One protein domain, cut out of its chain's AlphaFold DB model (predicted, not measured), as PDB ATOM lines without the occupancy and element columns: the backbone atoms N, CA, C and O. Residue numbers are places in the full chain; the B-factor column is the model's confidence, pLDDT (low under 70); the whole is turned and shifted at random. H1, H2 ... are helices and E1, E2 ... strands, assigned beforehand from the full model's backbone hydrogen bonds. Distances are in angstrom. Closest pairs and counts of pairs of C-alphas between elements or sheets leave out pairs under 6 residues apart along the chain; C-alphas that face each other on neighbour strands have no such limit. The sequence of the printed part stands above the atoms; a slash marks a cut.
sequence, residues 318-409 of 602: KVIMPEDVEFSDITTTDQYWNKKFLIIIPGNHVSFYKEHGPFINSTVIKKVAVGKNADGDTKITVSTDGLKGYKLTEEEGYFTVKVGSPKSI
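AT A GLANCE: This is residues 318 to 409 of the 602 residues of the protein "MurNAc-LAA domain-containing protein" of bacterium 1xD8-6 (UniProt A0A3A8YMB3). This is a small sandwich of two antiparallel sheets: the three-stranded sheet E1 E7 E6 lies over one face of the twisted four-stranded sheet E2 E3 E5 E4. The short helix H1 only grazes the larger sheet at one end of the sandwich, and the link from H1 to E4 runs past the side where the edge strands E1 and E4 lie. The printed part has 92 residues, with elements in the order E1 E2 E3 H1 E4 E5 E6 E7; the class is mostly strand. It is compact, with a radius of gyration of the C-alphas of 12.5 A, and rounded, spanning 34 by 29 by 22 A.

HOW THE PARTS SIT: Begin at E1, residues 318 to 320, an edge strand antiparallel to E7, residues 398 to 404; N 319 and O 399 are 2.9 A apart, within hydrogen-bond range. Next, E2, residues 331 to 335, and E3, residues 340 to 345, form a hairpin with N 333 and O 342 at 2.9 A. Beyond E3 comes H1, residues 352 to 355, which only grazes the larger sheet with residues 353 to 354; it is too short for an O i to N i+4 pair, but its one O i to N i+3 pair is within range. The closest C-alphas of H1 and E4, residues 365 to 372, are those of Tyr 353 and Val 370, 7.1 A apart. E5, residues 378 to 384, forms a hairpin with E4, N 381 and O 369 standing at 2.8 A, and is also antiparallel to E3, with N 343 and O 380 at 2.9 A. E3, H1 and E4 make a split strand-helix-strand unit, two strands running the same way with E5 between them in the sheet; its crossover is right-handed. Last, E6, residues 389 to 395, forms a hairpin with E7, N 400 and O 393 standing at 2.8 A. E2 and E6 are near each other, with 5 pairs of C-alphas within 10 A, while E3 and E6 are only just apart, at 8.3 A.

IN THESE COORDINATES: Find C-alpha 318 at (81.222, 15.611, 18.632), where E1 begins. E3 covers 16.4 A from first to last C-alpha. E4, the longest strand by residues, starts at C-alpha 365, at (71.128, 20.898, 14.979), and covers 20.1 A; E5 covers 19.5 A and E6 19.9 A. E7 covers 20.0 A and ends at C-alpha 404, at (68.976, 21.315, 24.345).

THE WHOLE: The two C-alphas farthest apart are those of Ser 351 and Lys 407, at 35.5 A. The printed part has no cut and no long link. Its mean pLDDT is 94.0, and no printed residue of this model is under 70.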
ATOM      1  N   LYS A 318      79.849  15.993  18.271       91.25
ATOM      2  CA  LYS A 318      81.222  15.611  18.632       91.25
ATOM      3  C   LYS A 318      82.184  16.334  17.692       91.25
ATOM      4  O   LYS A 318      81.929  16.394  16.491       91.25
ATOM      5  N   VAL A 319      83.265  16.892  18.225       92.81
ATOM      6  CA  VAL A 319      84.276  17.631  17.460       92.81
ATOM      7  C   VAL A 319      85.646  17.096  17.849       92.81
ATOM      8  O   VAL A 319      85.996  17.134  19.023       92.81
ATOM      9  N   ILE A 320      86.399  16.578  16.876       89.50
ATOM     10  CA  ILE A 320      87.783  16.142  17.103       89.50
ATOM     11  C   ILE A 320      88.657  17.360  17.392       89.50
ATOM     12  O   ILE A 320      88.495  18.403  16.750       89.50
ATOM     13  N   MET A 321      89.552  17.221  18.361       92.94
ATOM     14  CA  MET A 321      90.491  18.264  18.742       92.94
ATOM     15  C   MET A 321      91.764  18.142  17.886       92.94
ATOM     16  O   MET A 321      92.261  17.026  17.729       92.94
ATOM     17  N   PRO A 322      92.269  19.231  17.279       93.94
ATOM     18  CA  PRO A 322      93.619  19.252  16.722       93.94
ATOM     19  C   PRO A 322      94.649  18.986  17.828       93.94
ATOM     20  O   PRO A 322      94.437  19.410  18.960       93.94
ATOM     21  N   GLU A 323      95.745  18.294  17.512       87.56
ATOM     22  CA  GLU A 323      96.759  17.894  18.508       87.56
ATOM     23  C   GLU A 323      97.431  19.081  19.217       87.56
ATOM     24  O   GLU A 323      97.913  18.934  20.333       87.56
ATOM     25  N   ASP A 324      97.466  20.251  18.577       91.50
ATOM     26  CA  ASP A 324      98.085  21.483  19.069       91.50
ATOM     27  C   ASP A 324      97.111  22.428  19.792       91.50
ATOM     28  O   ASP A 324      97.475  23.564  20.096       91.50
ATOM     29  N   VAL A 325      95.879  21.984  20.061       95.38
ATOM     30  CA  VAL A 325      94.852  22.790  20.727       95.38
ATOM     31  C   VAL A 325      94.435  22.155  22.045       95.38
ATOM     32  O   VAL A 325      93.954  21.027  22.075       95.38
ATOM     33  N   GLU A 326      94.510  22.938  23.118       95.00
ATOM     34  CA  GLU A 326      93.966  22.570  24.421       95.00
ATOM     35  C   GLU A 326      92.482  22.950  24.523       95.00
ATOM     36  O   GLU A 326      92.044  24.003  24.041       95.00
ATOM     37  N   PHE A 327      91.686  22.127  25.211       94.56
ATOM     38  CA  PHE A 327      90.256  22.396  25.396       94.56
ATOM     39  C   PHE A 327      89.997  23.728  26.120       94.56
ATOM     40  O   PHE A 327      89.007  24.405  25.834       94.56
ATOM     41  N   SER A 328      90.896  24.134  27.024       93.56
ATOM     42  CA  SER A 328      90.794  25.396  27.770       93.56
ATOM     43  C   SER A 328      90.866  26.646  26.893       93.56
ATOM     44  O   SER A 328      90.328  27.683  27.283       93.56
ATOM     45  N   ASP A 329      91.488  26.547  25.717       93.88
ATOM     46  CA  ASP A 329      91.652  27.670  24.791       93.88
ATOM     47  C   ASP A 329      90.449  27.827  23.847       93.88
ATOM     48  O   ASP A 329      90.314  28.825  23.130       93.88
ATOM     49  N   ILE A 330      89.535  26.852  23.857       94.81
ATOM     50  CA  ILE A 330      88.304  26.901  23.078       94.81
ATOM     51  C   ILE A 330      87.348  27.898  23.721       94.81
ATOM     52  O   ILE A 330      86.901  27.746  24.858       94.81
ATOM     53  N   THR A 331      86.937  28.890  22.938       92.62
ATOM     54  CA  THR A 331      85.914  29.850  23.355       92.62
ATOM     55  C   THR A 331      84.621  29.624  22.591       92.62
ATOM     56  O   THR A 331      84.575  28.998  21.527       92.62
ATOM     57  N   THR A 332      83.517  30.130  23.136       93.25
ATOM     58  CA  THR A 332      82.230  30.083  22.442       93.25
ATOM     59  C   THR A 332      81.586  31.454  22.392       93.25
ATOM     60  O   THR A 332      81.850  32.322  23.214       93.25
ATOM     61  N   THR A 333      80.725  31.665  21.405       90.94
ATOM     62  CA  THR A 333      79.875  32.855  21.344       90.94
ATOM     63  C   THR A 333      78.462  32.429  21.013       90.94
ATOM     64  O   THR A 333      78.202  31.852  19.951       90.94
ATOM     65  N   ASP A 334      77.525  32.756  21.897       93.31
ATOM     66  CA  ASP A 334      76.116  32.485  21.666       93.31
ATOM     67  C   ASP A 334      75.488  33.599  20.816       93.31
ATOM     68  O   ASP A 334      75.510  34.775  21.174       93.31
ATOM     69  N   GLN A 335      74.902  33.224  19.681       94.50
ATOM     70  CA  GLN A 335      74.121  34.110  18.819       94.50
ATOM     71  C   GLN A 335      72.667  33.638  18.782       94.50
ATOM     72  O   GLN A 335      72.068  33.484  17.714       94.50
ATOM     73  N   TYR A 336      72.094  33.394  19.960       94.38
ATOM     74  CA  TYR A 336      70.738  32.886  20.174       94.38
ATOM     75  C   TYR A 336      69.646  33.621  19.378       94.38
ATOM     76  O   TYR A 336      68.680  32.992  18.943       94.38
ATOM     77  N   TRP A 337      69.803  34.924  19.116       92.50
ATOM     78  CA  TRP A 337      68.887  35.707  18.269       92.50
ATOM     79  C   TRP A 337      68.860  35.228  16.811       92.50
ATOM     80  O   TRP A 337      67.827  35.298  16.150       92.50
ATOM     81  N   ASN A 338      69.974  34.674  16.335       95.38
ATOM     82  CA  ASN A 338      70.136  34.053  15.025       95.38
ATOM     83  C   ASN A 338      70.078  32.517  15.089       95.38
ATOM     84  O   ASN A 338      70.438  31.862  14.110       95.38
ATOM     85  N   LYS A 339      69.623  31.942  16.216       96.62
ATOM     86  CA  LYS A 339      69.465  30.490  16.426       96.62
ATOM     87  C   LYS A 339      70.736  29.712  16.075       96.62
ATOM     88  O   LYS A 339      70.696  28.707  15.367       96.62
ATOM     89  N   LYS A 340      71.884  30.227  16.503       97.56
ATOM     90  CA  LYS A 340      73.175  29.578  16.292       97.56
ATOM     91  C   LYS A 340      74.146  29.941  17.401       97.56
ATOM     92  O   LYS A 340      74.002  30.985  18.027       97.56
ATOM     93  N   PHE A 341      75.162  29.117  17.581       97.50
ATOM     94  CA  PHE A 341      76.317  29.433  18.410       97.50
ATOM     95  C   PHE A 341      77.599  29.114  17.648       97.50
ATOM     96  O   PHE A 341      77.595  28.364  16.664       97.50
ATOM     97  N   LEU A 342      78.676  29.764  18.062       97.31
ATOM     98  CA  LEU A 342      79.996  29.639  17.471       97.31
ATOM     99  C   LEU A 342      80.910  28.961  18.483       97.31
ATOM    100  O   LEU A 342      80.888  29.327  19.656       97.31
ATOM    101  N   ILE A 343      81.705  28.009  18.016       97.75
ATOM    102  CA  ILE A 343      82.834  27.446  18.753       97.75
ATOM    103  C   ILE A 343      84.086  27.926  18.029       97.75
ATOM    104  O   ILE A 343      84.186  27.750  16.808       97.75
ATOM    105  N   ILE A 344      84.970  28.595  18.757       97.31
ATOM    106  CA  ILE A 344      86.200  29.180  18.237       97.31
ATOM    107  C   ILE A 344      87.359  28.347  18.762       97.31
ATOM    108  O   ILE A 344      87.530  28.205  19.968       97.31
ATOM    109  N   ILE A 345      88.102  27.777  17.827       97.69
ATOM    110  CA  ILE A 345      89.256  26.919  18.057       97.69
ATOM    111  C   ILE A 345      90.464  27.722  17.568       97.69
ATOM    112  O   ILE A 345      90.462  28.076  16.380       97.69
ATOM    113  N   PRO A 346      91.426  28.058  18.448       97.50
ATOM    114  CA  PRO A 346      92.600  28.849  18.085       97.50
ATOM    115  C   PRO A 346      93.304  28.277  16.857       97.50
ATOM    116  O   PRO A 346      93.380  27.065  16.717       97.50
ATOM    117  N   GLY A 347      93.795  29.131  15.958       97.56
ATOM    118  CA  GLY A 347      94.538  28.684  14.775       97.56
ATOM    119  C   GLY A 347      93.675  28.204  13.598       97.56
ATOM    120  O   GLY A 347      92.449  28.072  13.663       97.56
ATOM    121  N   ASN A 348      94.314  27.982  12.443       97.62
ATOM    122  CA  ASN A 348      93.637  27.648  11.183       97.62
ATOM    123  C   ASN A 348      93.627  26.132  10.900       97.62
ATOM    124  O   ASN A 348      94.436  25.619  10.129       97.62
ATOM    125  N   HIS A 349      92.614  25.453  11.423       97.56
ATOM    126  CA  HIS A 349      92.335  24.022  11.296       97.56
ATOM    127  C   HIS A 349      91.218  23.726  10.282       97.56
ATOM    128  O   HIS A 349      90.616  22.653  10.292       97.56
ATOM    129  N   VAL A 350      90.901  24.652   9.366       96.69
ATOM    130  CA  VAL A 350      89.835  24.424   8.369       96.69
ATOM    131  C   VAL A 350      90.128  23.200   7.499       96.69
ATOM    132  O   VAL A 350      89.204  22.452   7.194       96.69
ATOM    133  N   SER A 351      91.387  22.978   7.103       95.06
ATOM    134  CA  SER A 351      91.778  21.783   6.339       95.06
ATOM    135  C   SER A 351      91.654  20.508   7.171       95.06
ATOM    136  O   SER A 351      91.065  19.549   6.687       95.06
ATOM    137  N   PHE A 352      92.089  20.536   8.433       93.62
ATOM    138  CA  PHE A 352      91.903  19.432   9.379       93.62
ATOM    139  C   PHE A 352      90.426  19.025   9.479       93.62
ATOM    140  O   PHE A 352      90.073  17.865   9.295       93.62
ATOM    141  N   TYR A 353      89.516  19.991   9.625       93.81
ATOM    142  CA  TYR A 353      88.078  19.715   9.685       93.81
ATOM    143  C   TYR A 353      87.414  19.372   8.342       93.81
ATOM    144  O   TYR A 353      86.240  18.996   8.338       93.81
ATOM    145  N   LYS A 354      88.113  19.463   7.201       90.31
ATOM    146  CA  LYS A 354      87.624  18.835   5.958       90.31
ATOM    147  C   LYS A 354      87.749  17.315   6.028       90.31
ATOM    148  O   LYS A 354      86.927  16.619   5.436       90.31
ATOM    149  N   GLU A 355      88.747  16.818   6.750       84.38
ATOM    150  CA  GLU A 355      89.017  15.389   6.925       84.38
ATOM    151  C   GLU A 355      88.340  14.838   8.189       84.38
ATOM    152  O   GLU A 355      87.761  13.752   8.150       84.38
ATOM    153  N   HIS A 356      88.300  15.637   9.261       83.44
ATOM    154  CA  HIS A 356      87.783  15.285  10.590       83.44
ATOM    155  C   HIS A 356      86.551  16.114  10.991       83.44
ATOM    156  O   HIS A 356      86.452  16.621  12.110       83.44
ATOM    157  N   GLY A 357      85.618  16.313  10.057       86.19
ATOM    158  CA  GLY A 357      84.474  17.212  10.232       86.19
ATOM    159  C   GLY A 357      83.612  16.930  11.480       86.19
ATOM    160  O   GLY A 357      83.465  15.773  11.878       86.19
ATOM    161  N   PRO A 358      82.992  17.966  12.090       91.81
ATOM    162  CA  PRO A 358      82.125  17.795  13.253       91.81
ATOM    163  C   PRO A 358      80.991  16.794  13.022       91.81
ATOM    164  O   PRO A 358      80.263  16.864  12.030       91.81
ATOM    165  N   PHE A 359      80.790  15.911  13.992       85.38
ATOM    166  CA  PHE A 359      79.832  14.823  13.916       85.38
ATOM    167  C   PHE A 359      78.520  15.162  14.640       85.38
ATOM    168  O   PHE A 359      78.506  15.386  15.852       85.38
ATOM    169  N   ILE A 360      77.400  15.192  13.909       88.56
ATOM    170  CA  ILE A 360      76.082  15.601  14.424       88.56
ATOM    171  C   ILE A 360      75.264  14.374  14.846       88.56
ATOM    172  O   ILE A 360      74.961  13.511  14.029       88.56
ATOM    173  N   ASN A 361      74.812  14.351  16.100       85.69
ATOM    174  CA  ASN A 361      73.952  13.306  16.673       85.69
ATOM    175  C   ASN A 361      72.647  13.890  17.240       85.69
ATOM    176  O   ASN A 361      72.152  13.499  18.296       85.69
ATOM    177  N   SER A 362      72.105  14.916  16.586       86.75
ATOM    178  CA  SER A 362      70.909  15.592  17.075       86.75
ATOM    179  C   SER A 362      70.104  16.225  15.957       86.75
ATOM    180  O   SER A 362      70.632  16.961  15.129       86.75
ATOM    181  N   THR A 363      68.790  16.003  15.986       88.38
ATOM    182  CA  THR A 363      67.844  16.585  15.026       88.38
ATOM    183  C   THR A 363      67.585  18.073  15.265       88.38
ATOM    184  O   THR A 363      67.052  18.743  14.372       88.38
ATOM    185  N   VAL A 364      67.959  18.604  16.440       93.62
ATOM    186  CA  VAL A 364      67.820  20.037  16.749       93.62
ATOM    187  C   VAL A 364      68.933  20.884  16.133       93.62
ATOM    188  O   VAL A 364      68.753  22.091  15.976       93.62
ATOM    189  N   ILE A 365      70.059  20.266  15.757       96.19
ATOM    190  CA  ILE A 365      71.128  20.898  14.979       96.19
ATOM    191  C   ILE A 365      70.764  20.764  13.498       96.19
ATOM    192  O   ILE A 365      70.547  19.667  12.994       96.19
ATOM    193  N   LYS A 366      70.665  21.895  12.797       95.38
ATOM    194  CA  LYS A 366      70.256  21.956  11.384       95.38
ATOM    195  C   LYS A 366      71.418  22.100  10.425       95.38
ATOM    196  O   LYS A 366      71.313  21.672   9.281       95.38
ATOM    197  N   LYS A 367      72.507  22.720  10.872       95.38
ATOM    198  CA  LYS A 367      73.700  22.909  10.052       95.38
ATOM    199  C   LYS A 367      74.917  23.093  10.939       95.38
ATOM    200  O   LYS A 367      74.851  23.847  11.906       95.38
ATOM    201  N   VAL A 368      76.025  22.477  10.549       97.38
ATOM    202  CA  VAL A 368      77.357  22.813  11.052       97.38
ATOM    203  C   VAL A 368      78.204  23.267   9.872       97.38
ATOM    204  O   VAL A 368      78.167  22.654   8.809       97.38
ATOM    205  N   ALA A 369      78.907  24.384  10.028       97.50
ATOM    206  CA  ALA A 369      79.810  24.914   9.014       97.50
ATOM    207  C   ALA A 369      81.134  25.307   9.662       97.50
ATOM    208  O   ALA A 369      81.128  25.992  10.683       97.50
ATOM    209  N   VAL A 370      82.246  24.908   9.050       98.06
ATOM    210  CA  VAL A 370      83.595  25.256   9.507       98.06
ATOM    211  C   VAL A 370      84.186  26.303   8.570       98.06
ATOM    212  O   VAL A 370      84.065  26.203   7.350       98.06
ATOM    213  N   GLY A 371      84.794  27.336   9.137       97.94
ATOM    214  CA  GLY A 371      85.489  28.389   8.405       97.94
ATOM    215  C   GLY A 371      86.417  29.151   9.338       97.94
ATOM    216  O   GLY A 371      86.750  28.642  10.401       97.94
ATOM    217  N   LYS A 372      86.795  30.378   8.975       97.81
ATOM    218  CA  LYS A 372      87.610  31.247   9.836       97.81
ATOM    219  C   LYS A 372      86.796  32.381  10.462       97.81
ATOM    220  O   LYS A 372      85.748  32.781   9.925       97.81
ATOM    221  N   ASN A 373      87.222  32.872  11.619       95.56
ATOM    222  CA  ASN A 373      86.817  34.185  12.129       95.56
ATOM    223  C   ASN A 373      87.694  35.294  11.492       95.56
ATOM    224  O   ASN A 373      88.396  35.042  10.510       95.56
ATOM    225  N   ALA A 374      87.573  36.531  11.983       95.06
ATOM    226  CA  ALA A 374      88.358  37.663  11.481       95.06
ATOM    227  C   ALA A 374      89.839  37.579  11.888       95.06
ATOM    228  O   ALA A 374      90.694  38.040  11.137       95.06
ATOM    229  N   ASP A 375      90.118  36.945  13.027       95.00
ATOM    230  CA  ASP A 375      91.451  36.804  13.620       95.00
ATOM    231  C   ASP A 375      92.258  35.650  12.995       95.00
ATOM    232  O   ASP A 375      93.465  35.545  13.177       95.00
ATOM    233  N   GLY A 376      91.605  34.822  12.173       96.69
ATOM    234  CA  GLY A 376      92.216  33.694  11.470       96.69
ATOM    235  C   GLY A 376      91.980  32.340  12.138       96.69
ATOM    236  O   GLY A 376      92.251  31.320  11.500       96.69
ATOM    237  N   ASP A 377      91.405  32.331  13.341       98.00
ATOM    238  CA  ASP A 377      91.038  31.127  14.080       98.00
ATOM    239  C   ASP A 377      89.894  30.370  13.418       98.00
ATOM    240  O   ASP A 377      89.059  30.910  12.677       98.00
ATOM    241  N   THR A 378      89.811  29.090  13.747       98.50
ATOM    242  CA  THR A 378      88.797  28.191  13.232       98.50
ATOM    243  C   THR A 378      87.478  28.429  13.937       98.50
ATOM    244  O   THR A 378      87.351  28.347  15.152       98.50
ATOM    245  N   LYS A 379      86.441  28.688  13.147       98.31
ATOM    246  CA  LYS A 379      85.081  28.933  13.607       98.31
ATOM    247  C   LYS A 379      84.166  27.814  13.143       98.31
ATOM    248  O   LYS A 379      83.841  27.725  11.954       98.31
ATOM    249  N   ILE A 380      83.660  27.042  14.095       98.56
ATOM    250  CA  ILE A 380      82.583  26.078  13.884       98.56
ATOM    251  C   ILE A 380      81.255  26.775  14.197       98.56
ATOM    252  O   ILE A 380      80.955  27.123  15.335       98.56
ATOM    253  N   THR A 381      80.446  27.011  13.166       98.56
ATOM    254  CA  THR A 381      79.113  27.615  13.281       98.56
ATOM    255  C   THR A 381      78.058  26.522  13.378       98.56
ATOM    256  O   THR A 381      77.826  25.813  12.400       98.56
ATOM    257  N   VAL A 382      77.373  26.428  14.518       98.62
ATOM    258  CA  VAL A 382      76.315  25.439  14.771       98.62
ATOM    259  C   VAL A 382      74.957  26.135  14.746       98.62
ATOM    260  O   VAL A 382      74.646  26.928  15.628       98.62
ATOM    261  N   SER A 383      74.143  25.859  13.726       98.44
ATOM    262  CA  SER A 383      72.789  26.416  13.569       98.44
ATOM    263  C   SER A 383      71.732  25.437  14.081       98.44
ATOM    264  O   SER A 383      71.790  24.248  13.763       98.44
ATOM    265  N   THR A 384      70.745  25.931  14.825       98.19
ATOM    266  CA  THR A 384      69.708  25.138  15.503       98.19
ATOM    267  C   THR A 384      68.298  25.462  14.992       98.19
ATOM    268  O   THR A 384      68.067  26.484  14.350       98.19
ATOM    269  N   ASP A 385      67.316  24.595  15.267       95.00
ATOM    270  CA  ASP A 385      65.904  24.825  14.883       95.00
ATOM    271  C   ASP A 385      65.198  25.961  15.635       95.00
ATOM    272  O   ASP A 385      64.144  26.449  15.221       95.00
ATOM    273  N   GLY A 386      65.783  26.409  16.737       96.00
ATOM    274  CA  GLY A 386      65.232  27.424  17.616       96.00
ATOM    275  C   GLY A 386      66.244  27.829  18.674       96.00
ATOM    276  O   GLY A 386      67.423  27.488  18.582       96.00
ATOM    277  N   LEU A 387      65.768  28.535  19.696       96.62
ATOM    278  CA  LEU A 387      66.574  28.843  20.869       96.62
ATOM    279  C   LEU A 387      67.014  27.545  21.556       96.62
ATOM    280  O   LEU A 387      66.170  26.743  21.971       96.62
ATOM    281  N   LYS A 388      68.325  27.372  21.711       97.19
ATOM    282  CA  LYS A 388      68.928  26.254  22.434       97.19
ATOM    283  C   LYS A 388      70.004  26.763  23.372       97.19
ATOM    284  O   LYS A 388      70.680  27.734  23.058       97.19
ATOM    285  N   GLY A 389      70.156  26.074  24.496       96.69
ATOM    286  CA  GLY A 389      71.394  26.108  25.254       96.69
ATOM    287  C   GLY A 389      72.361  25.052  24.737       96.69
ATOM    288  O   GLY A 389      71.949  24.071  24.105       96.69
ATOM    289  N   TYR A 390      73.635  25.245  25.044       96.50
ATOM    290  CA  TYR A 390      74.695  24.292  24.760       96.50
ATOM    291  C   TYR A 390      75.697  24.205  25.919       96.50
ATOM    292  O   TYR A 390      75.886  25.172  26.658       96.50
ATOM    293  N   LYS A 391      76.322  23.037  26.080       94.69
ATOM    294  CA  LYS A 391      77.427  22.808  27.020       94.69
ATOM    295  C   LYS A 391      78.478  21.925  26.356       94.69
ATOM    296  O   LYS A 391      78.111  20.885  25.806       94.69
ATOM    297  N   LEU A 392      79.734  22.365  26.395       95.50
ATOM    298  CA  LEU A 392      80.881  21.594  25.926       95.50
ATOM    299  C   LEU A 392      81.382  20.685  27.061       95.50
ATOM    300  O   LEU A 392      81.215  21.003  28.240       95.50
ATOM    301  N   THR A 393      81.942  19.532  26.718       93.56
ATOM    302  CA  THR A 393      82.576  18.602  27.662       93.56
ATOM    303  C   THR A 393      83.766  17.957  26.972       93.56
ATOM    304  O   THR A 393      83.609  17.417  25.875       93.56
ATOM    305  N   GLU A 394      84.932  18.085  27.594       93.38
ATOM    306  CA  GLU A 394      86.188  17.500  27.137       93.38
ATOM    307  C   GLU A 394      86.175  15.978  27.288       93.38
ATOM    308  O   GLU A 394      85.620  15.443  28.247       93.38
ATOM    309  N   GLU A 395      86.780  15.303  26.321       86.81
ATOM    310  CA  GLU A 395      87.048  13.872  26.298       86.81
ATOM    311  C   GLU A 395      88.459  13.664  25.713       86.81
ATOM    312  O   GLU A 395      89.067  14.580  25.158       86.81
ATOM    313  N   GLU A 396      88.998  12.452  25.788       79.00
ATOM    314  CA  GLU A 396      90.333  12.164  25.248       79.00
ATOM    315  C   GLU A 396      90.370  12.331  23.711       79.00
ATOM    316  O   GLU A 396      89.746  11.567  22.969       79.00
ATOM    317  N   GLY A 397      91.081  13.362  23.227       80.38
ATOM    318  CA  GLY A 397      91.273  13.672  21.799       80.38
ATOM    319  C   GLY A 397      90.084  14.346  21.092       80.38
ATOM    320  O   GLY A 397      90.110  14.569  19.878       80.38
ATOM    321  N   TYR A 398      89.004  14.666  21.806       88.81
ATOM    322  CA  TYR A 398      87.835  15.347  21.243       88.81
ATOM    323  C   TYR A 398      87.015  16.035  22.328       88.81
ATOM    324  O   TYR A 398      87.181  15.789  23.510       88.81
ATOM    325  N   PHE A 399      86.039  16.844  21.935       93.56
ATOM    326  CA  PHE A 399      85.018  17.309  22.864       93.56
ATOM    327  C   PHE A 399      83.619  17.046  22.323       93.56
ATOM    328  O   PHE A 399      83.374  16.922  21.116       93.56
ATOM    329  N   THR A 400      82.667  16.957  23.241       93.38
ATOM    330  CA  THR A 400      81.251  16.821  22.925       93.38
ATOM    331  C   THR A 400      80.496  18.102  23.238       93.38
ATOM    332  O   THR A 400      80.889  18.895  24.088       93.38
ATOM    333  N   VAL A 401      79.383  18.316  22.538       96.50
ATOM    334  CA  VAL A 401      78.440  19.398  22.812       96.50
ATOM    335  C   VAL A 401      77.071  18.799  23.060       96.50
ATOM    336  O   VAL A 401      76.486  18.158  22.181       96.50
ATOM    337  N   LYS A 402      76.515  19.046  24.241       95.56
ATOM    338  CA  LYS A 402      75.102  18.793  24.525       95.56
ATOM    339  C   LYS A 402      74.299  20.015  24.103       95.56
ATOM    340  O   LYS A 402      74.571  21.104  24.593       95.56
ATOM    341  N   VAL A 403      73.307  19.848  23.228       96.75
ATOM    342  CA  VAL A 403      72.434  20.933  22.749       96.75
ATOM    343  C   VAL A 403      70.989  20.618  23.126       96.75
ATOM    344  O   VAL A 403      70.467  19.554  22.803       96.75
ATOM    345  N   GLY A 404      70.319  21.545  23.810       95.44
ATOM    346  CA  GLY A 404      68.976  21.315  24.345       95.44
ATOM    347  C   GLY A 404      68.201  22.600  24.606       95.44
ATOM    348  O   GLY A 404      68.625  23.685  24.220       95.44
ATOM    349  N   SER A 405      67.039  22.501  25.254       95.50
ATOM    350  CA  SER A 405      66.348  23.705  25.740       95.50
ATOM    351  C   SER A 405      67.246  24.466  26.733       95.50
ATOM    352  O   SER A 405      67.969  23.811  27.481       95.50
ATOM    353  N   PRO A 406      67.214  25.810  26.796       96.38
ATOM    354  CA  PRO A 406      68.019  26.564  27.758       96.38
ATOM    355  C   PRO A 406      67.923  26.022  29.188       96.38
ATOM    356  O   PRO A 406      68.951  25.770  29.806       96.38
ATOM    357  N   LYS A 407      66.711  25.732  29.683       95.44
ATOM    358  CA  LYS A 407      66.515  25.187  31.036       95.44
ATOM    359  C   LYS A 407      67.004  23.751  31.239       95.44
ATOM    360  O   LYS A 407      67.221  23.358  32.377       95.44
ATOM    361  N   SER A 408      67.197  22.964  30.179       93.81
ATOM    362  CA  SER A 408      67.804  21.626  30.297       93.81
ATOM    363  C   SER A 408      69.336  21.653  30.265       93.81
ATOM    364  O   SER A 408      69.958  20.597  30.349       93.81
ATOM    365  N   ILE A 409      69.934  22.828  30.046       95.25
ATOM    366  CA  ILE A 409      71.384  23.011  29.924       95.25
ATOM    367  C   ILE A 409      71.918  23.909  31.039       95.25
ATOM    368  O   ILE A 409      72.917  23.566  31.663       95.25
TER     369      ILE A 409